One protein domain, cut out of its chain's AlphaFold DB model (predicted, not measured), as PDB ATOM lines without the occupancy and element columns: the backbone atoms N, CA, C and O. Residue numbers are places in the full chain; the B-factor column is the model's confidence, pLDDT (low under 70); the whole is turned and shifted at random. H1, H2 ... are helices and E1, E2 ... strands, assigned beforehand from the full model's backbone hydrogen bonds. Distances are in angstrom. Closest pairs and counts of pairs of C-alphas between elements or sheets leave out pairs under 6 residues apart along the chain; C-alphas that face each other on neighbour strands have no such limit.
ATOM      1  N   ILE A  10      27.396  -7.767 -33.304       80.62
ATOM      2  CA  ILE A  10      28.377  -6.805 -33.812       80.62
ATOM      3  C   ILE A  10      27.979  -5.437 -33.274       80.62
ATOM      4  O   ILE A  10      26.862  -4.999 -33.545       80.62
ATOM      5  N   ASP A  11      28.868  -4.811 -32.500       80.69
ATOM      6  CA  ASP A  11      28.668  -3.512 -31.840       80.69
ATOM      7  C   ASP A  11      27.249  -3.362 -31.244       80.69
ATOM      8  O   ASP A  11      26.484  -2.472 -31.637       80.69
ATOM      9  N   PRO A  12      26.835  -4.277 -30.340       83.31
ATOM     10  CA  PRO A  12      25.476  -4.282 -29.817       83.31
ATOM     11  C   PRO A  12      25.169  -2.989 -29.045       83.31
ATOM     12  O   PRO A  12      26.063  -2.411 -28.422       83.31
ATOM     13  N   PRO A  13      23.898  -2.543 -29.020       86.12
ATOM     14  CA  PRO A  13      23.518  -1.368 -28.254       86.12
ATOM     15  C   PRO A  13      23.808  -1.579 -26.768       86.12
ATOM     16  O   PRO A  13      23.440  -2.597 -26.178       86.12
ATOM     17  N   VAL A  14      24.432  -0.573 -26.163       90.00
ATOM     18  CA  VAL A  14      24.748  -0.536 -24.737       90.00
ATOM     19  C   VAL A  14      23.790   0.439 -24.078       90.00
ATOM     20  O   VAL A  14      23.686   1.590 -24.498       90.00
ATOM     21  N   ILE A  15      23.094  -0.026 -23.047       93.94
ATOM     22  CA  ILE A  15      22.152   0.790 -22.281       93.94
ATOM     23  C   ILE A  15      22.634   0.943 -20.835       93.94
ATOM     24  O   ILE A  15      23.338   0.061 -20.329       93.94
ATOM     25  N   PRO A  16      22.258   2.029 -20.139       93.31
ATOM     26  CA  PRO A  16      22.513   2.165 -18.712       93.31
ATOM     27  C   PRO A  16      21.887   1.020 -17.910       93.31
ATOM     28  O   PRO A  16      20.793   0.550 -18.220       93.31
ATOM     29  N   VAL A  17      22.537   0.623 -16.813       87.25
ATOM     30  CA  VAL A  17      22.060  -0.470 -15.941       87.25
ATOM     31  C   VAL A  17      20.624  -0.230 -15.453       87.25
ATOM     32  O   VAL A  17      19.823  -1.159 -15.433       87.25
ATOM     33  N   GLY A  18      20.269   1.015 -15.117       90.38
ATOM     34  CA  GLY A  18      18.917   1.372 -14.665       90.38
ATOM     35  C   GLY A  18      17.829   1.263 -15.742       90.38
ATOM     36  O   GLY A  18      16.651   1.200 -15.405       90.38
ATOM     37  N   GLU A  19      18.207   1.212 -17.020       95.25
ATOM     38  CA  GLU A  19      17.288   1.039 -18.152       95.25
ATOM     39  C   GLU A  19      17.176  -0.428 -18.595       95.25
ATOM     40  O   GLU A  19      16.290  -0.783 -19.374       95.25
ATOM     41  N   ALA A  20      18.031  -1.313 -18.070       92.69
ATOM     42  CA  ALA A  20      18.046  -2.737 -18.384       92.69
ATOM     43  C   ALA A  20      16.927  -3.516 -17.670       92.69
ATOM     44  O   ALA A  20      17.168  -4.526 -17.015       92.69
ATOM     45  N   ALA A  21      15.676  -3.082 -17.850       93.44
ATOM     46  CA  ALA A  21      14.481  -3.661 -17.226       93.44
ATOM     47  C   ALA A  21      14.214  -5.129 -17.610       93.44
ATOM     48  O   ALA A  21      13.372  -5.788 -17.004       93.44
ATOM     49  N   TYR A  22      14.914  -5.651 -18.622       91.12
ATOM     50  CA  TYR A  22      14.844  -7.060 -18.983       91.12
ATOM     51  C   TYR A  22      15.685  -7.949 -18.057       91.12
ATOM     52  O   TYR A  22      15.432  -9.153 -18.021       91.12
ATOM     53  N   LEU A  23      16.680  -7.414 -17.339       92.69
ATOM     54  CA  LEU A  23      17.526  -8.181 -16.424       92.69
ATOM     55  C   LEU A  23      16.796  -8.481 -15.112       92.69
ATOM     56  O   LEU A  23      16.065  -7.648 -14.584       92.69
ATOM     57  N   LEU A  24      17.014  -9.688 -14.592       93.62
ATOM     58  CA  LEU A  24      16.577 -10.086 -13.257       93.62
ATOM     59  C   LEU A  24      17.767 -10.008 -12.288       93.62
ATOM     60  O   LEU A  24      18.907 -10.071 -12.740       93.62
ATOM     61  N   PRO A  25      17.547  -9.902 -10.966       91.75
ATOM     62  CA  PRO A  25      18.646  -9.808 -10.000       91.75
ATOM     63  C   PRO A  25      19.665 -10.958 -10.063       91.75
ATOM     64  O   PRO A  25      20.851 -10.726  -9.855       91.75
ATOM     65  N   ASP A  26      19.215 -12.172 -10.396       94.69
ATOM     66  CA  ASP A  26      20.056 -13.380 -10.425       94.69
ATOM     67  C   ASP A  26      20.599 -13.708 -11.827       94.69
ATOM     68  O   ASP A  26      21.185 -14.773 -12.055       94.69
ATOM     69  N   ASP A  27      20.396 -12.813 -12.795       94.56
ATOM     70  CA  ASP A  27      20.929 -12.996 -14.135       94.56
ATOM     71  C   ASP A  27      22.455 -12.995 -14.137       94.56
ATOM     72  O   ASP A  27      23.119 -12.083 -13.646       94.56
ATOM     73  N   ARG A  28      23.022 -14.006 -14.790       95.88
ATOM     74  CA  ARG A  28      24.461 -14.069 -15.025       95.88
ATOM     75  C   ARG A  28      24.836 -13.163 -16.190       95.88
ATOM     76  O   ARG A  28      24.182 -13.170 -17.233       95.88
ATOM     77  N   VAL A  29      25.941 -12.449 -16.032       95.88
ATOM     78  CA  VAL A  29      26.524 -11.588 -17.062       95.88
ATOM     79  C   VAL A  29      28.027 -11.842 -17.154       95.88
ATOM     80  O   VAL A  29      28.648 -12.254 -16.173       95.88
ATOM     81  N   PHE A  30      28.614 -11.577 -18.317       95.62
ATOM     82  CA  PHE A  30      30.053 -11.354 -18.439       95.62
ATOM     83  C   PHE A  30      30.315  -9.861 -18.271       95.62
ATOM     84  O   PHE A  30      29.797  -9.072 -19.060       95.62
ATOM     85  N   ASP A  31      31.085  -9.465 -17.261       95.00
ATOM     86  CA  ASP A  31      31.599  -8.095 -17.176       95.00
ATOM     87  C   ASP A  31      32.882  -7.986 -18.002       95.00
ATOM     88  O   ASP A  31      33.804  -8.791 -17.840       95.00
ATOM     89  N   VAL A  32      32.941  -6.995 -18.886       95.50
ATOM     90  CA  VAL A  32      34.144  -6.652 -19.646       95.50
ATOM     91  C   VAL A  32      34.614  -5.281 -19.194       95.50
ATOM     92  O   VAL A  32      33.932  -4.282 -19.420       95.50
ATOM     93  N   SER A  33      35.801  -5.244 -18.587       96.25
ATOM     94  CA  SER A  33      36.459  -4.014 -18.150       96.25
ATOM     95  C   SER A  33      37.679  -3.723 -19.016       96.25
ATOM     96  O   SER A  33      38.644  -4.491 -19.022       96.25
ATOM     97  N   ILE A  34      37.648  -2.608 -19.748       96.25
ATOM     98  CA  ILE A  34      38.764  -2.135 -20.573       96.25
ATOM     99  C   ILE A  34      38.967  -0.642 -20.304       96.25
ATOM    100  O   ILE A  34      38.043   0.155 -20.449       96.25
ATOM    101  N   ASN A  35      40.183  -0.253 -19.904       95.75
ATOM    102  CA  ASN A  35      40.550   1.136 -19.584       95.75
ATOM    103  C   ASN A  35      39.577   1.831 -18.601       95.75
ATOM    104  O   ASN A  35      39.305   3.024 -18.726       95.75
ATOM    105  N   GLY A  36      39.029   1.083 -17.635       94.75
ATOM    106  CA  GLY A  36      38.080   1.591 -16.635       94.75
ATOM    107  C   GLY A  36      36.639   1.766 -17.131       94.75
ATOM    108  O   GLY A  36      35.779   2.166 -16.349       94.75
ATOM    109  N   GLN A  37      36.348   1.457 -18.399       95.12
ATOM    110  CA  GLN A  37      34.982   1.341 -18.907       95.12
ATOM    111  C   GLN A  37      34.498  -0.099 -18.756       95.12
ATOM    112  O   GLN A  37      35.208  -1.032 -19.127       95.12
ATOM    113  N   HIS A  38      33.286  -0.255 -18.228       94.56
ATOM    114  CA  HIS A  38      32.656  -1.547 -17.977       94.56
ATOM    115  C   HIS A  38      31.411  -1.710 -18.839       94.56
ATOM    116  O   HIS A  38      30.610  -0.778 -18.961       94.56
ATOM    117  N   GLN A  39      31.235  -2.898 -19.405       95.31
ATOM    118  CA  GLN A  39      30.000  -3.305 -20.067       95.31
ATOM    119  C   GLN A  39      29.656  -4.742 -19.682       95.31
ATOM    120  O   GLN A  39      30.513  -5.625 -19.704       95.31
ATOM    121  N   ALA A  40      28.383  -4.968 -19.362       95.44
ATOM    122  CA  ALA A  40      27.862  -6.280 -19.015       95.44
ATOM    123  C   ALA A  40      27.187  -6.936 -20.228       95.44
ATOM    124  O   ALA A  40      26.304  -6.343 -20.849       95.44
ATOM    125  N   TYR A  41      27.559  -8.182 -20.517       95.19
ATOM    126  CA  TYR A  41      26.989  -9.018 -21.573       95.19
ATOM    127  C   TYR A  41      26.124 -10.111 -20.942       95.19
ATOM    128  O   TYR A  41      26.667 -11.057 -20.361       95.19
ATOM    129  N   PRO A  42      24.786 -10.013 -21.012       95.25
ATOM    130  CA  PRO A  42      23.907 -10.981 -20.370       95.25
ATOM    131  C   PRO A  42      24.070 -12.379 -20.954       95.25
ATOM    132  O   PRO A  42      23.950 -12.573 -22.165       95.25
ATOM    133  N   LEU A  43      24.263 -13.370 -20.082       94.25
ATOM    134  CA  LEU A  43      24.482 -14.760 -20.472       94.25
ATOM    135  C   LEU A  43      23.355 -15.277 -21.367       94.25
ATOM    136  O   LEU A  43      23.609 -15.912 -22.377       94.25
ATOM    137  N   ARG A  44      22.097 -14.960 -21.048       91.31
ATOM    138  CA  ARG A  44      20.946 -15.412 -21.845       91.31
ATOM    139  C   ARG A  44      20.927 -14.869 -23.281       91.31
ATOM    140  O   ARG A  44      20.303 -15.481 -24.142       91.31
ATOM    141  N   ILE A  45      21.562 -13.720 -23.520       90.94
ATOM    142  CA  ILE A  45      21.714 -13.142 -24.858       90.94
ATOM    143  C   ILE A  45      22.915 -13.813 -25.530       90.94
ATOM    144  O   ILE A  45      22.779 -14.326 -26.638       90.94
ATOM    145  N   MET A  46      24.050 -13.898 -24.830       92.44
ATOM    146  CA  MET A  46      25.255 -14.569 -25.327       92.44
ATOM    147  C   MET A  46      25.004 -16.036 -25.696       92.44
ATOM    148  O   MET A  46      25.429 -16.447 -26.760       92.44
ATOM    149  N   ASN A  47      24.214 -16.792 -24.927       89.44
ATOM    150  CA  ASN A  47      23.837 -18.180 -25.231       89.44
ATOM    151  C   ASN A  47      23.225 -18.365 -26.628       89.44
ATOM    152  O   ASN A  47      23.287 -19.453 -27.180       89.44
ATOM    153  N   ARG A  48      22.546 -17.341 -27.164       85.50
ATOM    154  CA  ARG A  48      21.953 -17.404 -28.506       85.50
ATOM    155  C   ARG A  48      22.958 -17.035 -29.591       85.50
ATOM    156  O   ARG A  48      22.801 -17.501 -30.711       85.50
ATOM    157  N   HIS A  49      23.886 -16.138 -29.282       84.00
ATOM    158  CA  HIS A  49      24.727 -15.472 -30.270       84.00
ATOM    159  C   HIS A  49      26.175 -15.978 -30.274       84.00
ATOM    160  O   HIS A  49      26.860 -15.728 -31.259       84.00
ATOM    161  N   GLU A  50      26.602 -16.679 -29.213       85.19
ATOM    162  CA  GLU A  50      27.896 -17.351 -28.942       85.19
ATOM    163  C   GLU A  50      29.152 -16.467 -29.081       85.19
ATOM    164  O   GLU A  50      30.224 -16.787 -28.575       85.19
ATOM    165  N   MET A  51      29.025 -15.301 -29.712       90.81
ATOM    166  CA  MET A  51      30.092 -14.360 -29.980       90.81
ATOM    167  C   MET A  51      29.564 -12.925 -30.025       90.81
ATOM    168  O   MET A  51      28.542 -12.620 -30.655       90.81
ATOM    169  N   ALA A  52      30.302 -12.039 -29.361       91.50
ATOM    170  CA  ALA A  52      30.122 -10.599 -29.414       91.50
ATOM    171  C   ALA A  52      31.436  -9.920 -29.811       91.50
ATOM    172  O   ALA A  52      32.434 -10.022 -29.100       91.50
ATOM    173  N   ASN A  53      31.410  -9.206 -30.930       93.44
ATOM    174  CA  ASN A  53      32.480  -8.330 -31.385       93.44
ATOM    175  C   ASN A  53      32.102  -6.895 -31.011       93.44
ATOM    176  O   ASN A  53      31.027  -6.431 -31.400       93.44
ATOM    177  N   ASN A  54      32.942  -6.208 -30.238       93.31
ATOM    178  CA  ASN A  54      32.643  -4.850 -29.785       93.31
ATOM    179  C   ASN A  54      33.907  -3.991 -29.619       93.31
ATOM    180  O   ASN A  54      35.039  -4.490 -29.623       93.31
ATOM    181  N   VAL A  55      33.694  -2.688 -29.434       94.19
ATOM    182  CA  VAL A  55      34.725  -1.699 -29.115       94.19
ATOM    183  C   VAL A  55      34.410  -1.014 -27.785       94.19
ATOM    184  O   VAL A  55      33.387  -0.348 -27.641       94.19
ATOM    185  N   ILE A  56      35.320  -1.121 -26.815       93.69
ATOM    186  CA  ILE A  56      35.246  -0.400 -25.531       93.69
ATOM    187  C   ILE A  56      36.503   0.448 -25.387       93.69
ATOM    188  O   ILE A  56      37.607  -0.035 -25.625       93.69
ATOM    189  N   ALA A  57      36.350   1.722 -25.015       93.31
ATOM    190  CA  ALA A  57      37.462   2.662 -24.860       93.31
ATOM    191  C   ALA A  57      38.452   2.679 -26.053       93.31
ATOM    192  O   ALA A  57      39.657   2.842 -25.863       93.31
ATOM    193  N   GLY A  58      37.950   2.479 -27.280       94.75
ATOM    194  CA  GLY A  58      38.752   2.426 -28.511       94.75
ATOM    195  C   GLY A  58      39.501   1.109 -28.763       94.75
ATOM    196  O   GLY A  58      40.257   1.024 -29.726       94.75
ATOM    197  N   VAL A  59      39.303   0.085 -27.929       96.25
ATOM    198  CA  VAL A  59      39.926  -1.238 -28.071       96.25
ATOM    199  C   VAL A  59      38.914  -2.223 -28.643       96.25
ATOM    200  O   VAL A  59      37.852  -2.440 -28.059       96.25
ATOM    201  N   HIS A  60      39.265  -2.837 -29.771       96.06
ATOM    202  CA  HIS A  60      38.501  -3.937 -30.354       96.06
ATOM    203  C   HIS A  60      38.707  -5.214 -29.545       96.06
ATOM    204  O   HIS A  60      39.841  -5.569 -29.217       96.06
ATOM    205  N   PHE A  61      37.625  -5.937 -29.287       94.19
ATOM    206  CA  PHE A  61      37.695  -7.259 -28.684       94.19
ATOM    207  C   PHE A  61      36.577  -8.169 -29.196       94.19
ATOM    208  O   PHE A  61      35.572  -7.711 -29.744       94.19
ATOM    209  N   ALA A  62      36.776  -9.466 -28.976       94.00
ATOM    210  CA  ALA A  62      35.777 -10.498 -29.183       94.00
ATOM    211  C   ALA A  62      35.566 -11.254 -27.866       94.00
ATOM    212  O   ALA A  62      36.530 -11.662 -27.215       94.00
ATOM    213  N   LEU A  63      34.308 -11.433 -27.481       93.19
ATOM    214  CA  LEU A  63      33.889 -12.290 -26.378       93.19
ATOM    215  C   LEU A  63      33.199 -13.520 -26.967       93.19
ATOM    216  O   LEU A  63      32.151 -13.377 -27.591       93.19
ATOM    217  N   ALA A  64      33.778 -14.701 -26.753       91.62
ATOM    218  CA  ALA A  64      33.208 -15.984 -27.160       91.62
ATOM    219  C   ALA A  64      32.723 -16.767 -25.930       91.62
ATOM    220  O   ALA A  64      33.412 -16.771 -24.902       91.62
ATOM    221  N   TYR A  65      31.557 -17.406 -26.039       85.31
ATOM    222  CA  TYR A  65      30.927 -18.196 -24.980       85.31
ATOM    223  C   TYR A  65      30.263 -19.457 -25.532       85.31
ATOM    224  O   TYR A  65      29.480 -19.317 -26.497       85.31
TER     225      TYR A  65
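What this domain is: This is residues 10 to 65 of the 65 residues of the protein "DUF3179 domain-containing protein" of SAR202 cluster bacterium (UniProt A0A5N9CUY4). Two antiparallel hairpins, E1 with E2 and E3 with E4, come nearest each other at their turn ends and spread toward their other ends, where the short helix H1 bridges the gap from E2 to E3. A long stretch with no named element, residues 10 to 28, loops round the outside before it enters E1. The printed part has 56 residues with four named strands and one named helix, in the order E1, E2, H1, E3, E4; the class is mixed, helices and strands, and the two sheets have the orders E1 - E2 and E3 - E4, both antiparallel. The whole is compact, with a radius of gyration of the C-alphas of 11.2 A and spans of 29 by 23 by 16 A.

How they stand to each other: After residues 10 to 28, strand E1, residues 29 to 34, and strand E2, residues 37 to 42, form a hairpin of antiparallel neighbours, with 160 degrees between their directions. Across it N 32 and O 39 are 2.9 A apart and N 41 and O 30 are 2.8 A apart, within hydrogen-bond range. Helix H1, residues 43 to 49, follows E2 directly; 2 of its 3 O i to N i+4 pairs are within hydrogen-bond range. The closest C-alphas of E1 and H1 are those of Val 29 and Leu 43, 5.1 A apart. Strand E3, residues 51 to 56, and strand E4, residues 59 to 64, form the second hairpin of antiparallel neighbours, with 159 degrees between their directions. Across it N 52 and O 63 are 2.9 A apart and N 61 and O 54 are 3.0 A apart, within hydrogen-bond range. The closest C-alphas of E1 and E3 are those of Ile 34 and Ile 56, 6.3 A apart. Those of E2 and E3 are Gln 37 and Ile 56, 6.9 A apart. E2 and E4 are apart; H1 and E4 are only just apart, with their closest C-alphas at 8.3 A.

Where its parts are: E1 begins at C-alpha 29, (26.524, -11.588, -17.062), and is 15.9 A long from first to last C-alpha. E2 is 16.6 A long. H1 is 9.8 A long and ends at C-alpha 49, (24.727, -15.472, -30.270). E3 is 15.5 A long. E4 is 16.2 A long and ends at C-alpha 64, (33.208, -15.984, -27.160).

The domain as a whole: The C-alphas of Asp 26 and Gly 58 are the two farthest apart, at 30.4 A. The printed part has no cut and ends at residue 65, the chain's last. The links E1 to E2, E2 to H1, H1 to E3 and E3 to E4 are tight. The mean pLDDT of the printed part is 92.2, and no printed residue is under 70.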